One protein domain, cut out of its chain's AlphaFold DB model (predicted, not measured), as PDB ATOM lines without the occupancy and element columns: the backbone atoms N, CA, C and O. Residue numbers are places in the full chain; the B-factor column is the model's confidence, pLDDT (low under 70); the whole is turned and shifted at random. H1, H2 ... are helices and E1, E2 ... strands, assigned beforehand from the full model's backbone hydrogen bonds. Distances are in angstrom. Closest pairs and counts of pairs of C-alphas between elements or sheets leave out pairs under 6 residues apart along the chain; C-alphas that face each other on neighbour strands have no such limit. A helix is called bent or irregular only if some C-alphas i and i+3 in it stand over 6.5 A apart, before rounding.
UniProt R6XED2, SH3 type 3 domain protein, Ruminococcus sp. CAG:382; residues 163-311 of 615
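This is residues 163 to 311 of the 615 residues of the protein "SH3 type 3 domain protein" of Ruminococcus sp. CAG:382 (UniProt R6XED2). A bent, strongly twisted wall of three antiparallel strands has H1 lying along one face, over E2 and E3, and H2 beside it at the sheet's level, near E1; the short H3 runs on from the far end of E1. Two long stretches with no named element, residues 177 to 207 and residues 242 to 282, make up much of the remainder, and in the first of them residues 189 to 194 stick out free. The printed part has 149 residues with three named helices and three named strands, in the order H1, H2, E1, H3, E2, E3, and the sheet runs E1, E2, E3. The class is mixed, helices and strands, with under half of the residues in named elements. The whole is compact, with a radius of gyration of the C-alphas of 16.0 A and spans of 52 by 39 by 23 A.

In the sheet, E2, residues 283 to 294, is the inner strand. E1, residues 227 to 235, is one edge strand and antiparallel to E2 at 149 degrees, with N 229 and O 291 within hydrogen-bond range at 2.9 A. E3, residues 297 to 310, is the other edge strand and forms a hairpin with E2, antiparallel at 159 degrees, with N 286 and O 307 at 2.8 A and N 299 and O 292 at 2.8 A. H1, residues 163 to 176, is on the sheet at a height of 9.4 A, over E2 and E3, and runs along the strands, at 9 degrees to E2 on the local plane. The closest C-alphas of H1 and E3 are those of Leu 165 and Leu 299, 6.4 A apart. H2, residues 208 to 219, is on the sheet but at the sheet's level, at a height of 2.4 A; its closest C-alphas to E1 are those of Cys 209 and Val 228, 5.2 A apart. H1 and H2 touch through residues 168 to 172 and 216 to 219 alone, about perpendicular at 78 degrees, closest at the C-alphas of Ala 168 and Leu 216, 7.0 A. H3, residues 236 to 241, is on the sheet on the same face as H1, over none of the strands, and is apart from H1 and H2; its closest C-alphas to E2 are those of Asp 236 and Val 285, 5.5 A apart. In H1, H2 and H3 every O i to N i+4 pair is within hydrogen-bond range.

E2 measures 32.0 A from first to last C-alpha and bends by 53 degrees at residue 287. E3 measures 33.7 A, bends by 74 degrees at residue 302 and ends with C-alpha 310 at (77.015, -1.319, 90.843). E1 measures 23.7 A and bends by 56 degrees at residue 231. H1 measures 19.9 A and begins with C-alpha 163 at (60.563, -24.284, 110.106). H2 measures 16.2 A and H3 8.5 A.

The two C-alphas farthest apart, those of Pro 192 and Asn 296, are 55.5 A apart. The printed part has no cut. The links from H1 to H2, 31 residues, and from H3 to E2, 41 residues, are long. In the first, residues 180 to 181 pair in parallel with residues 307 to 308 of E3. The mean pLDDT of the printed part is 82.1, and it is under 70 at residues 183 to 204, 279 and 281.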
ATOM      1  N   ARG A 163      61.699 -24.858 110.839       92.06
ATOM      2  CA  ARG A 163      60.563 -24.284 110.106       92.06
ATOM      3  C   ARG A 163      60.735 -22.779 109.936       92.06
ATOM      4  O   ARG A 163      60.506 -22.293 108.841       92.06
ATOM      5  N   LEU A 164      61.140 -22.059 110.981       94.56
ATOM      6  CA  LEU A 164      61.357 -20.614 110.902       94.56
ATOM      7  C   LEU A 164      62.426 -20.252 109.860       94.56
ATOM      8  O   LEU A 164      62.208 -19.336 109.075       94.56
ATOM      9  N   LEU A 165      63.543 -20.986 109.828       95.94
ATOM     10  CA  LEU A 165      64.609 -20.788 108.841       95.94
ATOM     11  C   LEU A 165      64.123 -21.065 107.416       95.94
ATOM     12  O   LEU A 165      64.430 -20.297 106.512       95.94
ATOM     13  N   LYS A 166      63.319 -22.117 107.222       93.56
ATOM     14  CA  LYS A 166      62.718 -22.415 105.920       93.56
ATOM     15  C   LYS A 166      61.708 -21.351 105.481       93.56
ATOM     16  O   LYS A 166      61.738 -20.924 104.336       93.56
ATOM     17  N   ASP A 167      60.844 -20.902 106.390       94.81
ATOM     18  CA  ASP A 167      59.883 -19.830 106.116       94.81
ATOM     19  C   ASP A 167      60.613 -18.516 105.751       94.81
ATOM     20  O   ASP A 167      60.096 -17.719 104.967       94.81
ATOM     21  N   ALA A 168      61.803 -18.279 106.320       95.81
ATOM     22  CA  ALA A 168      62.649 -17.132 106.000       95.81
ATOM     23  C   ALA A 168      63.338 -17.264 104.634       95.81
ATOM     24  O   ALA A 168      63.357 -16.287 103.894       95.81
ATOM     25  N   ASP A 169      63.843 -18.449 104.279       95.25
ATOM     26  CA  ASP A 169      64.364 -18.750 102.936       95.25
ATOM     27  C   ASP A 169      63.280 -18.567 101.859       95.25
ATOM     28  O   ASP A 169      63.461 -17.801 100.918       95.25
ATOM     29  N   ASP A 170      62.086 -19.136 102.062       93.94
ATOM     30  CA  ASP A 170      60.941 -18.946 101.157       93.94
ATOM     31  C   ASP A 170      60.558 -17.452 101.025       93.94
ATOM     32  O   ASP A 170      60.175 -16.978  99.949       93.94
ATOM     33  N   ALA A 171      60.656 -16.685 102.119       94.00
ATOM     34  CA  ALA A 171      60.422 -15.243 102.098       94.00
ATOM     35  C   ALA A 171      61.521 -14.488 101.341       94.00
ATOM     36  O   ALA A 171      61.192 -13.565 100.598       94.00
ATOM     37  N   LEU A 172      62.787 -14.873 101.518       93.06
ATOM     38  CA  LEU A 172      63.938 -14.293 100.830       93.06
ATOM     39  C   LEU A 172      63.847 -14.532  99.322       93.06
ATOM     40  O   LEU A 172      63.919 -13.575  98.556       93.06
ATOM     41  N   PHE A 173      63.547 -15.763  98.905       91.38
ATOM     42  CA  PHE A 173      63.261 -16.116  97.515       91.38
ATOM     43  C   PHE A 173      62.146 -15.258  96.908       91.38
ATOM     44  O   PHE A 173      62.282 -14.729  95.807       91.38
ATOM     45  N   GLY A 174      61.057 -15.041  97.651       89.00
ATOM     46  CA  GLY A 174      59.970 -14.167  97.212       89.00
ATOM     47  C   GLY A 174      60.317 -12.671  97.155       89.00
ATOM     48  O   GLY A 174      59.541 -11.910  96.581       89.00
ATOM     49  N   MET A 175      61.420 -12.240  97.775       88.56
ATOM     50  CA  MET A 175      61.913 -10.856  97.739       88.56
ATOM     51  C   MET A 175      62.980 -10.642  96.665       88.56
ATOM     52  O   MET A 175      63.017  -9.558  96.098       88.56
ATOM     53  N   ALA A 176      63.798 -11.656  96.378       84.94
ATOM     54  CA  ALA A 176      64.927 -11.553  95.458       84.94
ATOM     55  C   ALA A 176      64.504 -11.197  94.025       84.94
ATOM     56  O   ALA A 176      65.166 -10.406  93.373       84.94
ATOM     57  N   GLY A 177      63.391 -11.740  93.517       83.88
ATOM     58  CA  GLY A 177      62.962 -11.456  92.143       83.88
ATOM     59  C   GLY A 177      64.020 -11.882  91.113       83.88
ATOM     60  O   GLY A 177      64.271 -13.076  90.978       83.88
ATOM     61  N   PHE A 178      64.604 -10.914  90.397       74.69
ATOM     62  CA  PHE A 178      65.727 -11.125  89.463       74.69
ATOM     63  C   PHE A 178      67.111 -11.040  90.129       74.69
ATOM     64  O   PHE A 178      68.109 -11.311  89.479       74.69
ATOM     65  N   GLY A 179      67.168 -10.661  91.405       82.81
ATOM     66  CA  GLY A 179      68.387 -10.416  92.168       82.81
ATOM     67  C   GLY A 179      68.212  -9.215  93.098       82.81
ATOM     68  O   GLY A 179      67.342  -8.365  92.901       82.81
ATOM     69  N   PHE A 180      69.036  -9.151  94.138       85.88
ATOM     70  CA  PHE A 180      69.114  -7.995  95.020       85.88
ATOM     71  C   PHE A 180      70.065  -6.969  94.415       85.88
ATOM     72  O   PHE A 180      71.282  -7.148  94.447       85.88
ATOM     73  N   THR A 181      69.526  -5.883  93.873       81.56
ATOM     74  CA  THR A 181      70.344  -4.732  93.490       81.56
ATOM     75  C   THR A 181      70.770  -3.985  94.743       81.56
ATOM     76  O   THR A 181      69.925  -3.596  95.549       81.56
ATOM     77  N   MET A 182      72.079  -3.832  94.928       80.69
ATOM     78  CA  MET A 182      72.633  -2.992  95.984       80.69
ATOM     79  C   MET A 182      72.527  -1.545  95.524       80.69
ATOM     80  O   MET A 182      73.066  -1.184  94.479       80.69
ATOM     81  N   ASN A 183      71.833  -0.708  96.284       61.69
ATOM     82  CA  ASN A 183      71.399   0.601  95.800       61.69
ATOM     83  C   ASN A 183      72.453   1.724  95.984       61.69
ATOM     84  O   ASN A 183      72.136   2.912  96.063       61.69
ATOM     85  N   GLU A 184      73.744   1.384  95.966       56.78
ATOM     86  CA  GLU A 184      74.859   2.340  96.097       56.78
ATOM     87  C   GLU A 184      75.404   2.838  94.738       56.78
ATOM     88  O   GLU A 184      76.607   3.044  94.561       56.78
ATOM     89  N   PHE A 185      74.536   3.018  93.736       49.03
ATOM     90  CA  PHE A 185      74.948   3.437  92.392       49.03
ATOM     91  C   PHE A 185      75.367   4.916  92.342       49.03
ATOM     92  O   PHE A 185      74.536   5.808  92.201       49.03
ATOM     93  N   THR A 186      76.666   5.217  92.372       49.03
ATOM     94  CA  THR A 186      77.153   6.543  91.956       49.03
ATOM     95  C   THR A 186      77.387   6.522  90.449       49.03
ATOM     96  O   THR A 186      78.489   6.205  89.996       49.03
ATOM     97  N   GLY A 187      76.340   6.806  89.676       45.06
ATOM     98  CA  GLY A 187      76.426   6.810  88.218       45.06
ATOM     99  C   GLY A 187      77.523   7.715  87.673       45.06
ATOM    100  O   GLY A 187      77.904   8.712  88.303       45.06
ATOM    101  N   ASP A 188      78.011   7.361  86.483       44.91
ATOM    102  CA  ASP A 188      78.795   8.293  85.696       44.91
ATOM    103  C   ASP A 188      77.883   9.422  85.217       44.91
ATOM    104  O   ASP A 188      76.815   9.193  84.660       44.91
ATOM    105  N   LEU A 189      78.304  10.649  85.483       50.88
ATOM    106  CA  LEU A 189      77.713  11.858  84.909       50.88
ATOM    107  C   LEU A 189      78.802  12.603  84.123       50.88
ATOM    108  O   LEU A 189      78.786  13.836  84.044       50.88
ATOM    109  N   SER A 190      79.819  11.873  83.643       41.62
ATOM    110  CA  SER A 190      80.971  12.432  82.943       41.62
ATOM    111  C   SER A 190      80.579  13.074  81.616       41.62
ATOM    112  O   SER A 190      81.233  14.056  81.236       41.62
ATOM    113  N   GLU A 191      79.505  12.603  80.957       40.88
ATOM    114  CA  GLU A 191      79.113  13.063  79.628       40.88
ATOM    115  C   GLU A 191      77.654  13.573  79.488       40.88
ATOM    116  O   GLU A 191      76.713  13.112  80.136       40.88
ATOM    117  N   PRO A 192      77.444  14.572  78.609       36.78
ATOM    118  CA  PRO A 192      76.137  14.992  78.111       36.78
ATOM    119  C   PRO A 192      75.215  13.857  77.625       36.78
ATOM    120  O   PRO A 192      75.356  13.392  76.495       36.78
ATOM    121  N   GLY A 193      74.184  13.515  78.404       40.19
ATOM    122  CA  GLY A 193      73.094  12.625  77.968       40.19
ATOM    123  C   GLY A 193      72.925  11.341  78.776       40.19
ATOM    124  O   GLY A 193      71.971  10.612  78.508       40.19
ATOM    125  N   ASP A 194      73.783  11.096  79.766       47.66
ATOM    126  CA  ASP A 194      73.662   9.934  80.645       47.66
ATOM    127  C   ASP A 194      72.446  10.078  81.580       47.66
ATOM    128  O   ASP A 194      72.264  11.088  82.271       47.66
ATOM    129  N   GLU A 195      71.557   9.082  81.562       45.31
ATOM    130  CA  GLU A 195      70.347   9.067  82.383       45.31
ATOM    131  C   GLU A 195      70.688   8.677  83.830       45.31
ATOM    132  O   GLU A 195      71.193   7.589  84.099       45.31
ATOM    133  N   ALA A 196      70.376   9.559  84.781       45.56
ATOM    134  CA  ALA A 196      70.490   9.263  86.205       45.56
ATOM    135  C   ALA A 196      69.320   8.366  86.643       45.56
ATOM    136  O   ALA A 196      68.199   8.849  86.818       45.56
ATOM    137  N   TRP A 197      69.576   7.069  86.809       44.28
ATOM    138  CA  TRP A 197      68.623   6.128  87.398       44.28
ATOM    139  C   TRP A 197      68.851   5.988  88.910       44.28
ATOM    140  O   TRP A 197      69.969   6.170  89.387       44.28
ATOM    141  N   ASP A 198      67.747   5.742  89.628       44.94
ATOM    142  CA  ASP A 198      67.566   5.726  91.090       44.94
ATOM    143  C   ASP A 198      68.844   5.454  91.899       44.94
ATOM    144  O   ASP A 198      69.406   4.362  91.893       44.94
ATOM    145  N   ILE A 199      69.261   6.471  92.648       50.78
ATOM    146  CA  ILE A 199      70.367   6.400  93.595       50.78
ATOM    147  C   ILE A 199      69.712   6.266  94.974       50.78
ATOM    148  O   ILE A 199      68.736   6.968  95.218       50.78
ATOM    149  N   ASP A 200      70.150   5.394  95.880       46.75
ATOM    150  CA  ASP A 200      69.796   5.585  97.293       46.75
ATOM    151  C   ASP A 200      70.995   5.670  98.234       46.75
ATOM    152  O   ASP A 200      70.823   6.330  99.236       46.75
ATOM    153  N   SER A 201      72.194   5.190  97.881       50.03
ATOM    154  CA  SER A 201      73.547   5.508  98.401       50.03
ATOM    155  C   SER A 201      73.688   5.940  99.881       50.03
ATOM    156  O   SER A 201      74.644   6.629 100.219       50.03
ATOM    157  N   ASP A 202      72.811   5.545 100.804       50.81
ATOM    158  CA  ASP A 202      72.881   5.883 102.238       50.81
ATOM    159  C   ASP A 202      74.006   5.144 102.970       50.81
ATOM    160  O   ASP A 202      74.215   5.360 104.166       50.81
ATOM    161  N   TYR A 203      74.782   4.348 102.220       53.34
ATOM    162  CA  TYR A 203      75.777   3.399 102.705       53.34
ATOM    163  C   TYR A 203      75.202   2.468 103.777       53.34
ATOM    164  O   TYR A 203      75.951   1.948 104.614       53.34
ATOM    165  N   ASP A 204      73.882   2.235 103.798       56.66
ATOM    166  CA  ASP A 204      73.351   1.185 104.655       56.66
ATOM    167  C   ASP A 204      73.692  -0.209 104.096       56.66
ATOM    168  O   ASP A 204      73.929  -1.145 104.871       56.66
ATOM    169  N   ASP A 205      73.901  -0.333 102.788       70.19
ATOM    170  CA  ASP A 205      74.167  -1.608 102.117       70.19
ATOM    171  C   ASP A 205      75.655  -2.009 102.084       70.19
ATOM    172  O   ASP A 205      76.063  -2.873 101.323       70.19
ATOM    173  N   VAL A 206      76.479  -1.524 103.017       80.38
ATOM    174  CA  VAL A 206      77.905  -1.911 103.133       80.38
ATOM    175  C   VAL A 206      78.145  -3.395 103.430       80.38
ATOM    176  O   VAL A 206      79.285  -3.870 103.376       80.38
ATOM    177  N   ASN A 207      77.103  -4.133 103.825       90.69
ATOM    178  CA  ASN A 207      77.207  -5.548 104.151       90.69
ATOM    179  C   ASN A 207      75.931  -6.327 103.795       90.69
ATOM    180  O   ASN A 207      74.888  -6.133 104.426       90.69
ATOM    181  N   ILE A 208      76.038  -7.287 102.869       92.56
ATOM    182  CA  ILE A 208      74.872  -8.050 102.398       92.56
ATOM    183  C   ILE A 208      74.221  -8.905 103.494       92.56
ATOM    184  O   ILE A 208      73.009  -9.103 103.480       92.56
ATOM    185  N   CYS A 209      74.978  -9.401 104.481       94.88
ATOM    186  CA  CYS A 209      74.395 -10.195 105.565       94.88
ATOM    187  C   CYS A 209      73.491  -9.314 106.431       94.88
ATOM    188  O   CYS A 209      72.362  -9.700 106.733       94.88
ATOM    189  N   ARG A 210      73.966  -8.112 106.785       92.81
ATOM    190  CA  ARG A 210      73.180  -7.124 107.537       92.81
ATOM    191  C   ARG A 210      71.930  -6.717 106.761       92.81
ATOM    192  O   ARG A 210      70.841  -6.757 107.327       92.81
ATOM    193  N   TYR A 211      72.085  -6.402 105.477       90.94
ATOM    194  CA  TYR A 211      70.972  -6.074 104.591       90.94
ATOM    195  C   TYR A 211      69.882  -7.158 104.623       90.94
ATOM    196  O   TYR A 211      68.714  -6.867 104.895       90.94
ATOM    197  N   ILE A 212      70.263  -8.431 104.453       93.50
ATOM    198  CA  ILE A 212      69.324  -9.562 104.462       93.50
ATOM    199  C   ILE A 212      68.621  -9.708 105.820       93.50
ATOM    200  O   ILE A 212      67.404  -9.909 105.873       93.50
ATOM    201  N   GLU A 213      69.359  -9.589 106.928       95.31
ATOM    202  CA  GLU A 213      68.784  -9.620 108.280       95.31
ATOM    203  C   GLU A 213      67.721  -8.524 108.462       95.31
ATOM    204  O   GLU A 213      66.634  -8.778 108.993       95.31
ATOM    205  N   GLU A 214      67.999  -7.314 107.978       91.69
ATOM    206  CA  GLU A 214      67.096  -6.172 108.082       91.69
ATOM    207  C   GLU A 214      65.837  -6.332 107.223       91.69
ATOM    208  O   GLU A 214      64.728  -6.100 107.720       91.69
ATOM    209  N   ILE A 215      65.958  -6.758 105.960       90.88
ATOM    210  CA  ILE A 215      64.784  -6.964 105.095       90.88
ATOM    211  C   ILE A 215      63.910  -8.115 105.599       90.88
ATOM    212  O   ILE A 215      62.681  -8.009 105.566       90.88
ATOM    213  N   LEU A 216      64.503  -9.180 106.148       94.81
ATOM    214  CA  LEU A 216      63.753 -10.276 106.759       94.81
ATOM    215  C   LEU A 216      62.995  -9.789 108.001       94.81
ATOM    216  O   LEU A 216      61.795 -10.052 108.133       94.81
ATOM    217  N   ALA A 217      63.651  -9.022 108.877       95.31
ATOM    218  CA  ALA A 217      63.019  -8.437 110.056       95.31
ATOM    219  C   ALA A 217      61.865  -7.483 109.689       95.31
ATOM    220  O   ALA A 217      60.803  -7.532 110.321       95.31
ATOM    221  N   LYS A 218      62.045  -6.658 108.645       93.25
ATOM    222  CA  LYS A 218      61.010  -5.765 108.088       93.25
ATOM    223  C   LYS A 218      59.843  -6.561 107.491       93.25
ATOM    224  O   LYS A 218      58.685  -6.198 107.700       93.25
ATOM    225  N   ARG A 219      60.123  -7.665 106.787       94.69
ATOM    226  CA  ARG A 219      59.112  -8.523 106.147       94.69
ATOM    227  C   ARG A 219      58.228  -9.237 107.164       94.69
ATOM    228  O   ARG A 219      57.019  -9.343 106.956       94.69
ATOM    229  N   ASN A 220      58.813  -9.755 108.243       94.69
ATOM    230  CA  ASN A 220      58.065 -10.382 109.325       94.69
ATOM    231  C   ASN A 220      58.823 -10.272 110.660       94.69
ATOM    232  O   ASN A 220      59.922 -10.813 110.773       94.69
ATOM    233  N   PRO A 221      58.211  -9.713 111.726       95.19
ATOM    234  CA  PRO A 221      58.860  -9.581 113.033       95.19
ATOM    235  C   PRO A 221      59.372 -10.892 113.647       95.19
ATOM    236  O   PRO A 221      60.203 -10.860 114.551       95.19
ATOM    237  N   LYS A 222      58.878 -12.052 113.190       95.38
ATOM    238  CA  LYS A 222      59.358 -13.371 113.630       95.38
ATOM    239  C   LYS A 222      60.775 -13.693 113.151       95.38
ATOM    240  O   LYS A 222      61.423 -14.529 113.769       95.38
ATOM    241  N   PHE A 223      61.246 -13.052 112.083       97.00
ATOM    242  CA  PHE A 223      62.570 -13.288 111.506       97.00
ATOM    243  C   PHE A 223      63.670 -12.415 112.124       97.00
ATOM    244  O   PHE A 223      64.835 -12.597 111.801       97.00
ATOM    245  N   LYS A 224      63.331 -11.498 113.040       95.75
ATOM    246  CA  LYS A 224      64.253 -10.484 113.586       95.75
ATOM    247  C   LYS A 224      65.538 -11.026 114.235       95.75
ATOM    248  O   LYS A 224      66.515 -10.299 114.330       95.75
ATOM    249  N   ASP A 225      65.501 -12.259 114.743       96.19
ATOM    250  CA  ASP A 225      66.623 -12.882 115.457       96.19
ATOM    251  C   ASP A 225      67.360 -13.912 114.570       96.19
ATOM    252  O   ASP A 225      68.217 -14.645 115.062       96.19
ATOM    253  N   ILE A 226      67.010 -14.007 113.279       97.94
ATOM    254  CA  ILE A 226      67.742 -14.822 112.304       97.94
ATOM    255  C   ILE A 226      69.061 -14.125 111.981       97.94
ATOM    256  O   ILE A 226      69.102 -12.910 111.802       97.94
ATOM    257  N   LYS A 227      70.132 -14.915 111.904       97.81
ATOM    258  CA  LYS A 227      71.467 -14.462 111.523       97.81
ATOM    259  C   LYS A 227      71.904 -15.046 110.198       97.81
ATOM    260  O   LYS A 227      71.670 -16.229 109.939       97.81
ATOM    261  N   VAL A 228      72.542 -14.214 109.387       97.56
ATOM    262  CA  VAL A 228      72.954 -14.538 108.022       97.56
ATOM    263  C   VAL A 228      74.474 -14.595 107.952       97.56
ATOM    264  O   VAL A 228      75.176 -13.789 108.557       97.56
ATOM    265  N   SER A 229      74.994 -15.574 107.222       97.44
ATOM    266  CA  SER A 229      76.421 -15.688 106.922       97.44
ATOM    267  C   SER A 229      76.627 -16.243 105.519       97.44
ATOM    268  O   SER A 229      75.759 -16.937 104.986       97.44
ATOM    269  N   ILE A 230      77.780 -15.951 104.930       97.44
ATOM    270  CA  ILE A 230      78.123 -16.392 103.579       97.44
ATOM    271  C   ILE A 230      78.818 -17.749 103.633       97.44
ATOM    272  O   ILE A 230      79.734 -17.981 104.427       97.44
ATOM    273  N   VAL A 231      78.374 -18.647 102.762       97.00
ATOM    274  CA  VAL A 231      79.017 -19.934 102.494       97.00
ATOM    275  C   VAL A 231      80.088 -19.753 101.424       97.00
ATOM    276  O   VAL A 231      81.235 -20.130 101.658       97.00
ATOM    277  N   SER A 232      79.716 -19.146 100.298       95.50
ATOM    278  CA  SER A 232      80.604 -18.814  99.184       95.50
ATOM    279  C   SER A 232      80.000 -17.706  98.319       95.50
ATOM    280  O   SER A 232      78.796 -17.448  98.366       95.50
ATOM    281  N   VAL A 233      80.850 -17.050  97.535       96.00
ATOM    282  CA  VAL A 233      80.470 -16.051  96.527       96.00
ATOM    283  C   VAL A 233      81.070 -16.490  95.198       96.00
ATOM    284  O   VAL A 233      82.196 -16.993  95.184       96.00
ATOM    285  N   LYS A 234      80.328 -16.333  94.103       93.19
ATOM    286  CA  LYS A 234      80.750 -16.641  92.732       93.19
ATOM    287  C   LYS A 234      80.539 -15.406  91.857       93.19
ATOM    288  O   LYS A 234      79.543 -14.707  92.033       93.19
ATOM    289  N   SER A 235      81.480 -15.140  90.956       89.06
ATOM    290  CA  SER A 235      81.339 -14.092  89.940       89.06
ATOM    291  C   SER A 235      80.532 -14.667  88.786       89.06
ATOM    292  O   SER A 235      81.001 -15.564  88.085       89.06
ATOM    293  N   ASP A 236      79.303 -14.191  88.614       84.19
ATOM    294  CA  ASP A 236      78.450 -14.644  87.517       84.19
ATOM    295  C   ASP A 236      78.925 -14.056  86.174       84.19
ATOM    296  O   ASP A 236      78.819 -14.696  85.130       84.19
ATOM    297  N   TYR A 237      79.564 -12.879  86.201       81.88
ATOM    298  CA  TYR A 237      80.253 -12.330  85.033       81.88
ATOM    299  C   TYR A 237      81.374 -13.265  84.548       81.88
ATOM    300  O   TYR A 237      81.380 -13.677  83.388       81.88
ATOM    301  N   ASP A 238      82.293 -13.660  85.438       80.88
ATOM    302  CA  ASP A 238      83.384 -14.571  85.073       80.88
ATOM    303  C   ASP A 238      82.834 -15.937  84.628       80.88
ATOM    304  O   ASP A 238      83.398 -16.570  83.741       80.88
ATOM    305  N   TRP A 239      81.713 -16.387  85.203       79.06
ATOM    306  CA  TRP A 239      81.054 -17.625  84.786       79.06
ATOM    307  C   TRP A 239      80.584 -17.552  83.331       79.06
ATOM    308  O   TRP A 239      80.764 -18.496  82.560       79.06
ATOM    309  N   ARG A 240      79.946 -16.436  82.959       76.88
ATOM    310  CA  ARG A 240      79.267 -16.275  81.667       76.88
ATOM    311  C   ARG A 240      80.192 -15.820  80.538       76.88
ATOM    312  O   ARG A 240      79.932 -16.179  79.389       76.88
ATOM    313  N   TYR A 241      81.235 -15.048  80.841       76.94
ATOM    314  CA  TYR A 241      82.007 -14.312  79.831       76.94
ATOM    315  C   TYR A 241      83.505 -14.634  79.795       76.94
ATOM    316  O   TYR A 241      84.186 -14.204  78.864       76.94
ATOM    317  N   ASN A 242      84.035 -15.400  80.755       78.88
ATOM    318  CA  ASN A 242      85.453 -15.750  80.777       78.88
ATOM    319  C   ASN A 242      85.692 -17.196  80.302       78.88
ATOM    320  O   ASN A 242      85.351 -18.170  80.976       78.88
ATOM    321  N   ASP A 243      86.347 -17.325  79.142       78.75
ATOM    322  CA  ASP A 243      86.686 -18.604  78.500       78.75
ATOM    323  C   ASP A 243      87.544 -19.532  79.387       78.75
ATOM    324  O   ASP A 243      87.574 -20.744  79.160       78.75
ATOM    325  N   GLU A 244      88.231 -19.005  80.412       80.31
ATOM    326  CA  GLU A 244      88.995 -19.813  81.379       80.31
ATOM    327  C   GLU A 244      88.111 -20.772  82.193       80.31
ATOM    328  O   GLU A 244      88.607 -21.785  82.694       80.31
ATOM    329  N   PHE A 245      86.808 -20.493  82.288       78.75
ATOM    330  CA  PHE A 245      85.840 -21.309  83.021       78.75
ATOM    331  C   PHE A 245      84.898 -22.101  82.110       78.75
ATOM    332  O   PHE A 245      83.943 -22.692  82.605       78.75
ATOM    333  N   ALA A 246      85.194 -22.196  80.808       71.50
ATOM    334  CA  ALA A 246      84.361 -22.906  79.832       71.50
ATOM    335  C   ALA A 246      84.122 -24.399  80.159       71.50
ATOM    336  O   ALA A 246      83.160 -24.984  79.662       71.50
ATOM    337  N   ASP A 247      84.982 -25.007  80.985       79.56
ATOM    338  CA  ASP A 247      84.864 -26.398  81.449       79.56
ATOM    339  C   ASP A 247      83.997 -26.559  82.719       79.56
ATOM    340  O   ASP A 247      83.813 -27.680  83.197       79.56
ATOM    341  N   CYS A 248      83.490 -25.470  83.305       80.38
ATOM    342  CA  CYS A 248      82.616 -25.554  84.471       80.38
ATOM    343  C   CYS A 248      81.156 -25.770  84.023       80.38
ATOM    344  O   CYS A 248      80.605 -24.977  83.263       80.38
ATOM    345  N   ASP A 249      80.505 -26.824  84.529       80.88
ATOM    346  CA  ASP A 249      79.128 -27.182  84.144       80.88
ATOM    347  C   ASP A 249      78.053 -26.455  84.983       80.88
ATOM    348  O   ASP A 249      76.947 -26.208  84.491       80.88
ATOM    349  N   GLN A 250      78.341 -26.128  86.254       85.06
ATOM    350  CA  GLN A 250      77.450 -25.381  87.158       85.06
ATOM    351  C   GLN A 250      78.180 -24.317  87.985       85.06
ATOM    352  O   GLN A 250      79.304 -24.544  88.424       85.06
ATOM    353  N   ILE A 251      77.519 -23.184  88.264       83.88
ATOM    354  CA  ILE A 251      78.106 -22.042  88.999       83.88
ATOM    355  C   ILE A 251      78.671 -22.417  90.381       83.88
ATOM    356  O   ILE A 251      79.585 -21.776  90.895       83.88
ATOM    357  N   GLU A 252      78.170 -23.502  90.971       85.56
ATOM    358  CA  GLU A 252      78.671 -24.088  92.219       85.56
ATOM    359  C   GLU A 252      80.123 -24.594  92.111       85.56
ATOM    360  O   GLU A 252      80.865 -24.529  93.096       85.56
ATOM    361  N   ASP A 253      80.537 -25.054  90.927       86.00
ATOM    362  CA  ASP A 253      81.860 -25.632  90.659       86.00
ATOM    363  C   ASP A 253      82.946 -24.566  90.447       86.00
ATOM    364  O   ASP A 253      84.144 -24.864  90.487       86.00
ATOM    365  N   MET A 254      82.541 -23.312  90.243       86.69
ATOM    366  CA  MET A 254      83.451 -22.189  90.058       86.69
ATOM    367  C   MET A 254      84.286 -21.930  91.326       86.69
ATOM    368  O   MET A 254      83.804 -22.171  92.437       86.69
ATOM    369  N   PRO A 255      85.523 -21.403  91.239       88.25
ATOM    370  CA  PRO A 255      86.235 -20.916  92.419       88.25
ATOM    371  C   PRO A 255      85.453 -19.832  93.172       88.25
ATOM    372  O   PRO A 255      84.599 -19.141  92.627       88.25
ATOM    373  N   ASP A 256      85.721 -19.702  94.471       91.94
ATOM    374  CA  ASP A 256      85.155 -18.607  95.258       91.94
ATOM    375  C   ASP A 256      85.723 -17.250  94.806       91.94
ATOM    376  O   ASP A 256      86.932 -17.105  94.613       91.94
ATOM    377  N   TYR A 257      84.854 -16.246  94.735       90.25
ATOM    378  CA  TYR A 257      85.156 -14.887  94.310       90.25
ATOM    379  C   TYR A 257      84.804 -13.882  95.413       90.25
ATOM    380  O   TYR A 257      83.655 -13.490  95.568       90.25
ATOM    381  N   TYR A 258      85.798 -13.455  96.196       93.31
ATOM    382  CA  TYR A 258      85.589 -12.540  97.331       93.31
ATOM    383  C   TYR A 258      86.096 -11.109  97.078       93.31
ATOM    384  O   TYR A 258      86.402 -10.387  98.027       93.31
ATOM    385  N   THR A 259      86.263 -10.714  95.813       91.06
ATOM    386  CA  THR A 259      86.839  -9.407  95.449       91.06
ATOM    387  C   THR A 259      85.840  -8.271  95.667       91.06
ATOM    388  O   THR A 259      86.202  -7.244  96.246       91.06
ATOM    389  N   VAL A 260      84.592  -8.475  95.231       90.44
ATOM    390  CA  VAL A 260      83.491  -7.511  95.378       90.44
ATOM    391  C   VAL A 260      82.736  -7.720  96.681       90.44
ATOM    392  O   VAL A 260      82.508  -6.760  97.406       90.44
ATOM    393  N   ILE A 261      82.384  -8.961  97.019       94.00
ATOM    394  CA  ILE A 261      81.712  -9.286  98.281       94.00
ATOM    395  C   ILE A 261      82.646 -10.155  99.113       94.00
ATOM    396  O   ILE A 261      82.941 -11.297  98.766       94.00
ATOM    397  N   ALA A 262      83.120  -9.618 100.231       95.94
ATOM    398  CA  ALA A 262      83.992 -10.338 101.142       95.94
ATOM    399  C   ALA A 262      83.242 -11.462 101.877       95.94
ATOM    400  O   ALA A 262      82.017 -11.488 101.972       95.94
ATOM    401  N   LYS A 263      83.991 -12.391 102.481       95.62
ATOM    402  CA  LYS A 263      83.427 -13.547 103.199       95.62
ATOM    403  C   LYS A 263      82.543 -13.179 104.401       95.62
ATOM    404  O   LYS A 263      81.697 -13.970 104.807       95.62
ATOM    405  N   ASP A 264      82.753 -12.012 104.997       95.00
ATOM    406  CA  ASP A 264      81.910 -11.483 106.074       95.00
ATOM    407  C   ASP A 264      80.692 -10.691 105.558       95.00
ATOM    408  O   ASP A 264      79.888 -10.205 106.352       95.00
ATOM    409  N   GLY A 265      80.543 -10.584 104.237       93.75
ATOM    410  CA  GLY A 265      79.490  -9.854 103.544       93.75
ATOM    411  C   GLY A 265      79.811  -8.407 103.231       93.75
ATOM    412  O   GLY A 265      78.971  -7.764 102.615       93.75
ATOM    413  N   THR A 266      80.984  -7.899 103.619       92.75
ATOM    414  CA  THR A 266      81.390  -6.522 103.311       92.75
ATOM    415  C   THR A 266      81.483  -6.314 101.803       92.75
ATOM    416  O   THR A 266      82.141  -7.100 101.118       92.75
ATOM    417  N   ILE A 267      80.858  -5.252 101.301       88.31
ATOM    418  CA  ILE A 267      80.866  -4.912  99.878       88.31
ATOM    419  C   ILE A 267      82.019  -3.952  99.573       88.31
ATOM    420  O   ILE A 267      82.252  -2.970 100.278       88.31
ATOM    421  N   ASN A 268      82.765  -4.249  98.513       86.31
ATOM    422  CA  ASN A 268      83.855  -3.444  97.986       86.31
ATOM    423  C   ASN A 268      83.485  -2.906  96.602       86.31
ATOM    424  O   ASN A 268      83.907  -3.430  95.575       86.31
ATOM    425  N   TYR A 269      82.741  -1.807  96.584       79.88
ATOM    426  CA  TYR A 269      82.292  -1.158  95.350       79.88
ATOM    427  C   TYR A 269      83.424  -0.690  94.425       79.88
ATOM    428  O   TYR A 269      83.226  -0.561  93.225       79.88
ATOM    429  N   LYS A 270      84.636  -0.475  94.958       78.38
ATOM    430  CA  LYS A 270      85.814  -0.086  94.163       78.38
ATOM    431  C   LYS A 270      86.425  -1.242  93.366       78.38
ATOM    432  O   LYS A 270      87.363  -1.012  92.609       78.38
ATOM    433  N   ALA A 271      85.981  -2.477  93.603       84.56
ATOM    434  CA  ALA A 271      86.417  -3.644  92.841       84.56
ATOM    435  C   ALA A 271      85.612  -3.869  91.555       84.56
ATOM    436  O   ALA A 271      86.063  -4.655  90.717       84.56
ATOM    437  N   VAL A 272      84.463  -3.201  91.424       81.12
ATOM    438  CA  VAL A 272      83.636  -3.221  90.219       81.12
ATOM    439  C   VAL A 272      84.192  -2.181  89.252       81.12
ATOM    440  O   VAL A 272      84.322  -1.008  89.606       81.12
ATOM    441  N   ASP A 273      84.552  -2.623  88.055       77.88
ATOM    442  CA  ASP A 273      85.125  -1.816  86.979       77.88
ATOM    443  C   ASP A 273      84.305  -1.990  85.691       77.88
ATOM    444  O   ASP A 273      83.416  -2.840  85.630       77.88
ATOM    445  N   GLU A 274      84.581  -1.163  84.676       73.88
ATOM    446  CA  GLU A 274      83.830  -1.138  83.410       73.88
ATOM    447  C   GLU A 274      83.813  -2.488  82.683       73.88
ATOM    448  O   GLU A 274      82.842  -2.805  81.998       73.88
ATOM    449  N   ASP A 275      84.848  -3.306  82.883       76.56
ATOM    450  CA  ASP A 275      84.978  -4.606  82.239       76.56
ATOM    451  C   ASP A 275      84.059  -5.659  82.879       76.56
ATOM    452  O   ASP A 275      83.750  -6.647  82.222       76.56
ATOM    453  N   LYS A 276      83.600  -5.467  84.123       74.31
ATOM    454  CA  LYS A 276      82.776  -6.434  84.881       74.31
ATOM    455  C   LYS A 276      81.297  -6.064  84.979       74.31
ATOM    456  O   LYS A 276      80.541  -6.719  85.701       74.31
ATOM    457  N   ILE A 277      80.878  -5.006  84.288       75.06
ATOM    458  CA  ILE A 277      79.481  -4.572  84.272       75.06
ATOM    459  C   ILE A 277      78.684  -5.489  83.347       75.06
ATOM    460  O   ILE A 277      78.968  -5.606  82.157       75.06
ATOM    461  N   ASP A 278      77.642  -6.108  83.894       75.50
ATOM    462  CA  ASP A 278      76.614  -6.751  83.088       75.50
ATOM    463  C   ASP A 278      75.688  -5.672  82.497       75.50
ATOM    464  O   ASP A 278      75.061  -4.913  83.242       75.50
ATOM    465  N   GLU A 279      75.615  -5.584  81.165       67.44
ATOM    466  CA  GLU A 279      74.833  -4.564  80.446       67.44
ATOM    467  C   GLU A 279      73.338  -4.590  80.801       67.44
ATOM    468  O   GLU A 279      72.692  -3.540  80.799       67.44
ATOM    469  N   ASP A 280      72.784  -5.762  81.134       70.06
ATOM    470  CA  ASP A 280      71.363  -5.906  81.461       70.06
ATOM    471  C   ASP A 280      71.053  -5.460  82.902       70.06
ATOM    472  O   ASP A 280      69.919  -5.073  83.201       70.06
ATOM    473  N   TYR A 281      72.047  -5.501  83.797       69.94
ATOM    474  CA  TYR A 281      71.868  -5.249  85.233       69.94
ATOM    475  C   TYR A 281      72.581  -3.991  85.755       69.94
ATOM    476  O   TYR A 281      72.283  -3.551  86.865       69.94
ATOM    477  N   GLY A 282      73.491  -3.388  84.985       71.56
ATOM    478  CA  GLY A 282      74.175  -2.137  85.339       71.56
ATOM    479  C   GLY A 282      75.204  -2.262  86.472       71.56
ATOM    480  O   GLY A 282      75.556  -1.265  87.105       71.56
ATOM    481  N   GLY A 283      75.688  -3.475  86.749       79.69
ATOM    482  CA  GLY A 283      76.676  -3.753  87.788       79.69
ATOM    483  C   GLY A 283      77.261  -5.158  87.679       79.69
ATOM    484  O   GLY A 283      76.884  -5.934  86.801       79.69
ATOM    485  N   GLU A 284      78.176  -5.489  88.582       85.81
ATOM    486  CA  GLU A 284      78.740  -6.830  88.679       85.81
ATOM    487  C   GLU A 284      77.774  -7.757  89.420       85.81
ATOM    488  O   GLU A 284      77.357  -7.485  90.551       85.81
ATOM    489  N   VAL A 285      77.416  -8.868  88.778       89.69
ATOM    490  CA  VAL A 285      76.490  -9.858  89.333       89.69
ATOM    491  C   VAL A 285      77.273 -10.898  90.137       89.69
ATOM    492  O   VAL A 285      78.087 -11.655  89.603       89.69
ATOM    493  N   CYS A 286      77.021 -10.937  91.444       92.56
ATOM    494  CA  CYS A 286      77.617 -11.884  92.379       92.56
ATOM    495  C   CYS A 286      76.575 -12.906  92.843       92.56
ATOM    496  O   CYS A 286      75.651 -12.557  93.579       92.56
ATOM    497  N   SER A 287      76.759 -14.180  92.508       93.56
ATOM    498  CA  SER A 287      75.918 -15.265  93.022       93.56
ATOM    499  C   SER A 287      76.420 -15.718  94.392       93.56
ATOM    500  O   SER A 287      77.514 -16.271  94.538       93.56
ATOM    501  N   VAL A 288      75.618 -15.479  95.430       95.62
ATOM    502  CA  VAL A 288      75.998 -15.692  96.830       95.62
ATOM    503  C   VAL A 288      75.238 -16.865  97.435       95.62
ATOM    504  O   VAL A 288      74.009 -16.878  97.489       95.62
ATOM    505  N   PHE A 289      75.980 -17.824  97.979       95.00
ATOM    506  CA  PHE A 289      75.440 -18.937  98.751       95.00
ATOM    507  C   PHE A 289      75.408 -18.566 100.229       95.00
ATOM    508  O   PHE A 289      76.423 -18.177 100.816       95.00
ATOM    509  N   LEU A 290      74.241 -18.704 100.852       96.88
ATOM    510  CA  LEU A 290      73.986 -18.204 102.199       96.88
ATOM    511  C   LEU A 290      73.712 -19.329 103.198       96.88
ATOM    512  O   LEU A 290      73.234 -20.419 102.872       96.88
ATOM    513  N   ARG A 291      73.970 -19.014 104.463       97.75
ATOM    514  CA  ARG A 291      73.561 -19.793 105.625       97.75
ATOM    515  C   ARG A 291      72.740 -18.915 106.557       97.75
ATOM    516  O   ARG A 291      73.222 -17.884 107.025       97.75
ATOM    517  N   LEU A 292      71.541 -19.385 106.879       98.00
ATOM    518  CA  LEU A 292      70.677 -18.803 107.900       98.00
ATOM    519  C   LEU A 292      70.844 -19.571 109.210       98.00
ATOM    520  O   LEU A 292      70.945 -20.797 109.214       98.00
ATOM    521  N   SER A 293      70.840 -18.866 110.335       97.50
ATOM    522  CA  SER A 293      70.961 -19.464 111.664       97.50
ATOM    523  C   SER A 293      69.979 -18.840 112.651       97.50
ATOM    524  O   SER A 293      69.677 -17.649 112.592       97.50
ATOM    525  N   TYR A 294      69.440 -19.668 113.544       96.50
ATOM    526  CA  TYR A 294      68.517 -19.252 114.598       96.50
ATOM    527  C   TYR A 294      68.715 -20.144 115.826       96.50
ATOM    528  O   TYR A 294      68.408 -21.341 115.812       96.50
ATOM    529  N   GLY A 295      69.250 -19.570 116.905       90.62
ATOM    530  CA  GLY A 295      69.659 -20.341 118.078       90.62
ATOM    531  C   GLY A 295      70.746 -21.361 117.720       90.62
ATOM    532  O   GLY A 295      71.831 -20.976 117.304       90.62
ATOM    533  N   ASN A 296      70.446 -22.653 117.880       89.31
ATOM    534  CA  ASN A 296      71.358 -23.757 117.540       89.31
ATOM    535  C   ASN A 296      71.026 -24.431 116.194       89.31
ATOM    536  O   ASN A 296      71.677 -25.411 115.838       89.31
ATOM    537  N   SER A 297      69.990 -23.964 115.491       91.81
ATOM    538  CA  SER A 297      69.621 -24.472 114.169       91.81
ATOM    539  C   SER A 297      70.305 -23.654 113.082       91.81
ATOM    540  O   SER A 297      70.378 -22.427 113.171       91.81
ATOM    541  N   GLU A 298      70.743 -24.338 112.030       96.06
ATOM    542  CA  GLU A 298      71.317 -23.734 110.832       96.06
ATOM    543  C   GLU A 298      70.663 -24.333 109.583       96.06
ATOM    544  O   GLU A 298      70.366 -25.529 109.530       96.06
ATOM    545  N   LEU A 299      70.472 -23.495 108.569       95.44
ATOM    546  CA  LEU A 299      70.025 -23.866 107.236       95.44
ATOM    547  C   LEU A 299      71.054 -23.341 106.236       95.44
ATOM    548  O   LEU A 299      71.230 -22.132 106.101       95.44
ATOM    549  N   ILE A 300      71.731 -24.256 105.544       95.38
ATOM    550  CA  ILE A 300      72.523 -23.928 104.357       95.38
ATOM    551  C   ILE A 300      71.554 -23.927 103.180       95.38
ATOM    552  O   ILE A 300      70.871 -24.929 102.953       95.38
ATOM    553  N   ILE A 301      71.462 -22.798 102.485       91.88
ATOM    554  CA  ILE A 301      70.583 -22.657 101.328       91.88
ATOM    555  C   ILE A 301      71.265 -23.329 100.137       91.88
ATOM    556  O   ILE A 301      72.453 -23.128  99.900       91.88
ATOM    557  N   ASN A 302      70.518 -24.170  99.421       83.12
ATOM    558  CA  ASN A 302      71.069 -24.951  98.310       83.12
ATOM    559  C   ASN A 302      71.254 -24.125  97.031       83.12
ATOM    560  O   ASN A 302      72.035 -24.520  96.182       83.12
ATOM    561  N   ASN A 303      70.528 -23.018  96.892       86.00
ATOM    562  CA  ASN A 303      70.624 -22.127  95.742       86.00
ATOM    563  C   ASN A 303      71.401 -20.862  96.122       86.00
ATOM    564  O   ASN A 303      71.428 -20.472  97.296       86.00
ATOM    565  N   SER A 304      71.977 -20.201  95.123       91.44
ATOM    566  CA  SER A 304      72.512 -18.853  95.267       91.44
ATOM    567  C   SER A 304      71.411 -17.796  95.181       91.44
ATOM    568  O   SER A 304      70.342 -18.015  94.607       91.44
ATOM    569  N   TYR A 305      71.707 -16.633  95.750       93.00
ATOM    570  CA  TYR A 305      71.001 -15.387  95.493       93.00
ATOM    571  C   TYR A 305      71.936 -14.446  94.756       93.00
ATOM    572  O   TYR A 305      73.082 -14.283  95.175       93.00
ATOM    573  N   ASP A 306      71.444 -13.823  93.695       91.62
ATOM    574  CA  ASP A 306      72.240 -12.870  92.935       91.62
ATOM    575  C   ASP A 306      72.183 -11.501  93.603       91.62
ATOM    576  O   ASP A 306      71.112 -11.009  93.968       91.62
ATOM    577  N   PHE A 307      73.357 -10.910  93.784       90.94
ATOM    578  CA  PHE A 307      73.553  -9.554  94.265       90.94
ATOM    579  C   PHE A 307      74.176  -8.745  93.138       90.94
ATOM    580  O   PHE A 307      75.271  -9.072  92.683       90.94
ATOM    581  N   ILE A 308      73.482  -7.703  92.690       87.12
ATOM    582  CA  ILE A 308      73.987  -6.791  91.669       87.12
ATOM    583  C   ILE A 308      74.695  -5.654  92.392       87.12
ATOM    584  O   ILE A 308      74.052  -4.852  93.075       87.12
ATOM    585  N   VAL A 309      76.019  -5.611  92.265       84.50
ATOM    586  CA  VAL A 309      76.854  -4.575  92.870       84.50
ATOM    587  C   VAL A 309      77.236  -3.563  91.791       84.50
ATOM    588  O   VAL A 309      78.003  -3.895  90.888       84.50
ATOM    589  N   PRO A 310      76.708  -2.332  91.840       77.12
ATOM    590  CA  PRO A 310      77.015  -1.319  90.843       77.12
ATOM    591  C   PRO A 310      78.477  -0.861  90.877       77.12
ATOM    592  O   PRO A 310      79.136  -0.896  91.919       77.12
ATOM    593  N   MET A 311      78.958  -0.345  89.743       72.56
ATOM    594  CA  MET A 311      80.233   0.370  89.690       72.56
ATOM    595  C   MET A 311      80.127   1.697  90.446       72.56
ATOM    596  O   MET A 311      79.254   2.518  90.165       72.56
TER     597      MET A 311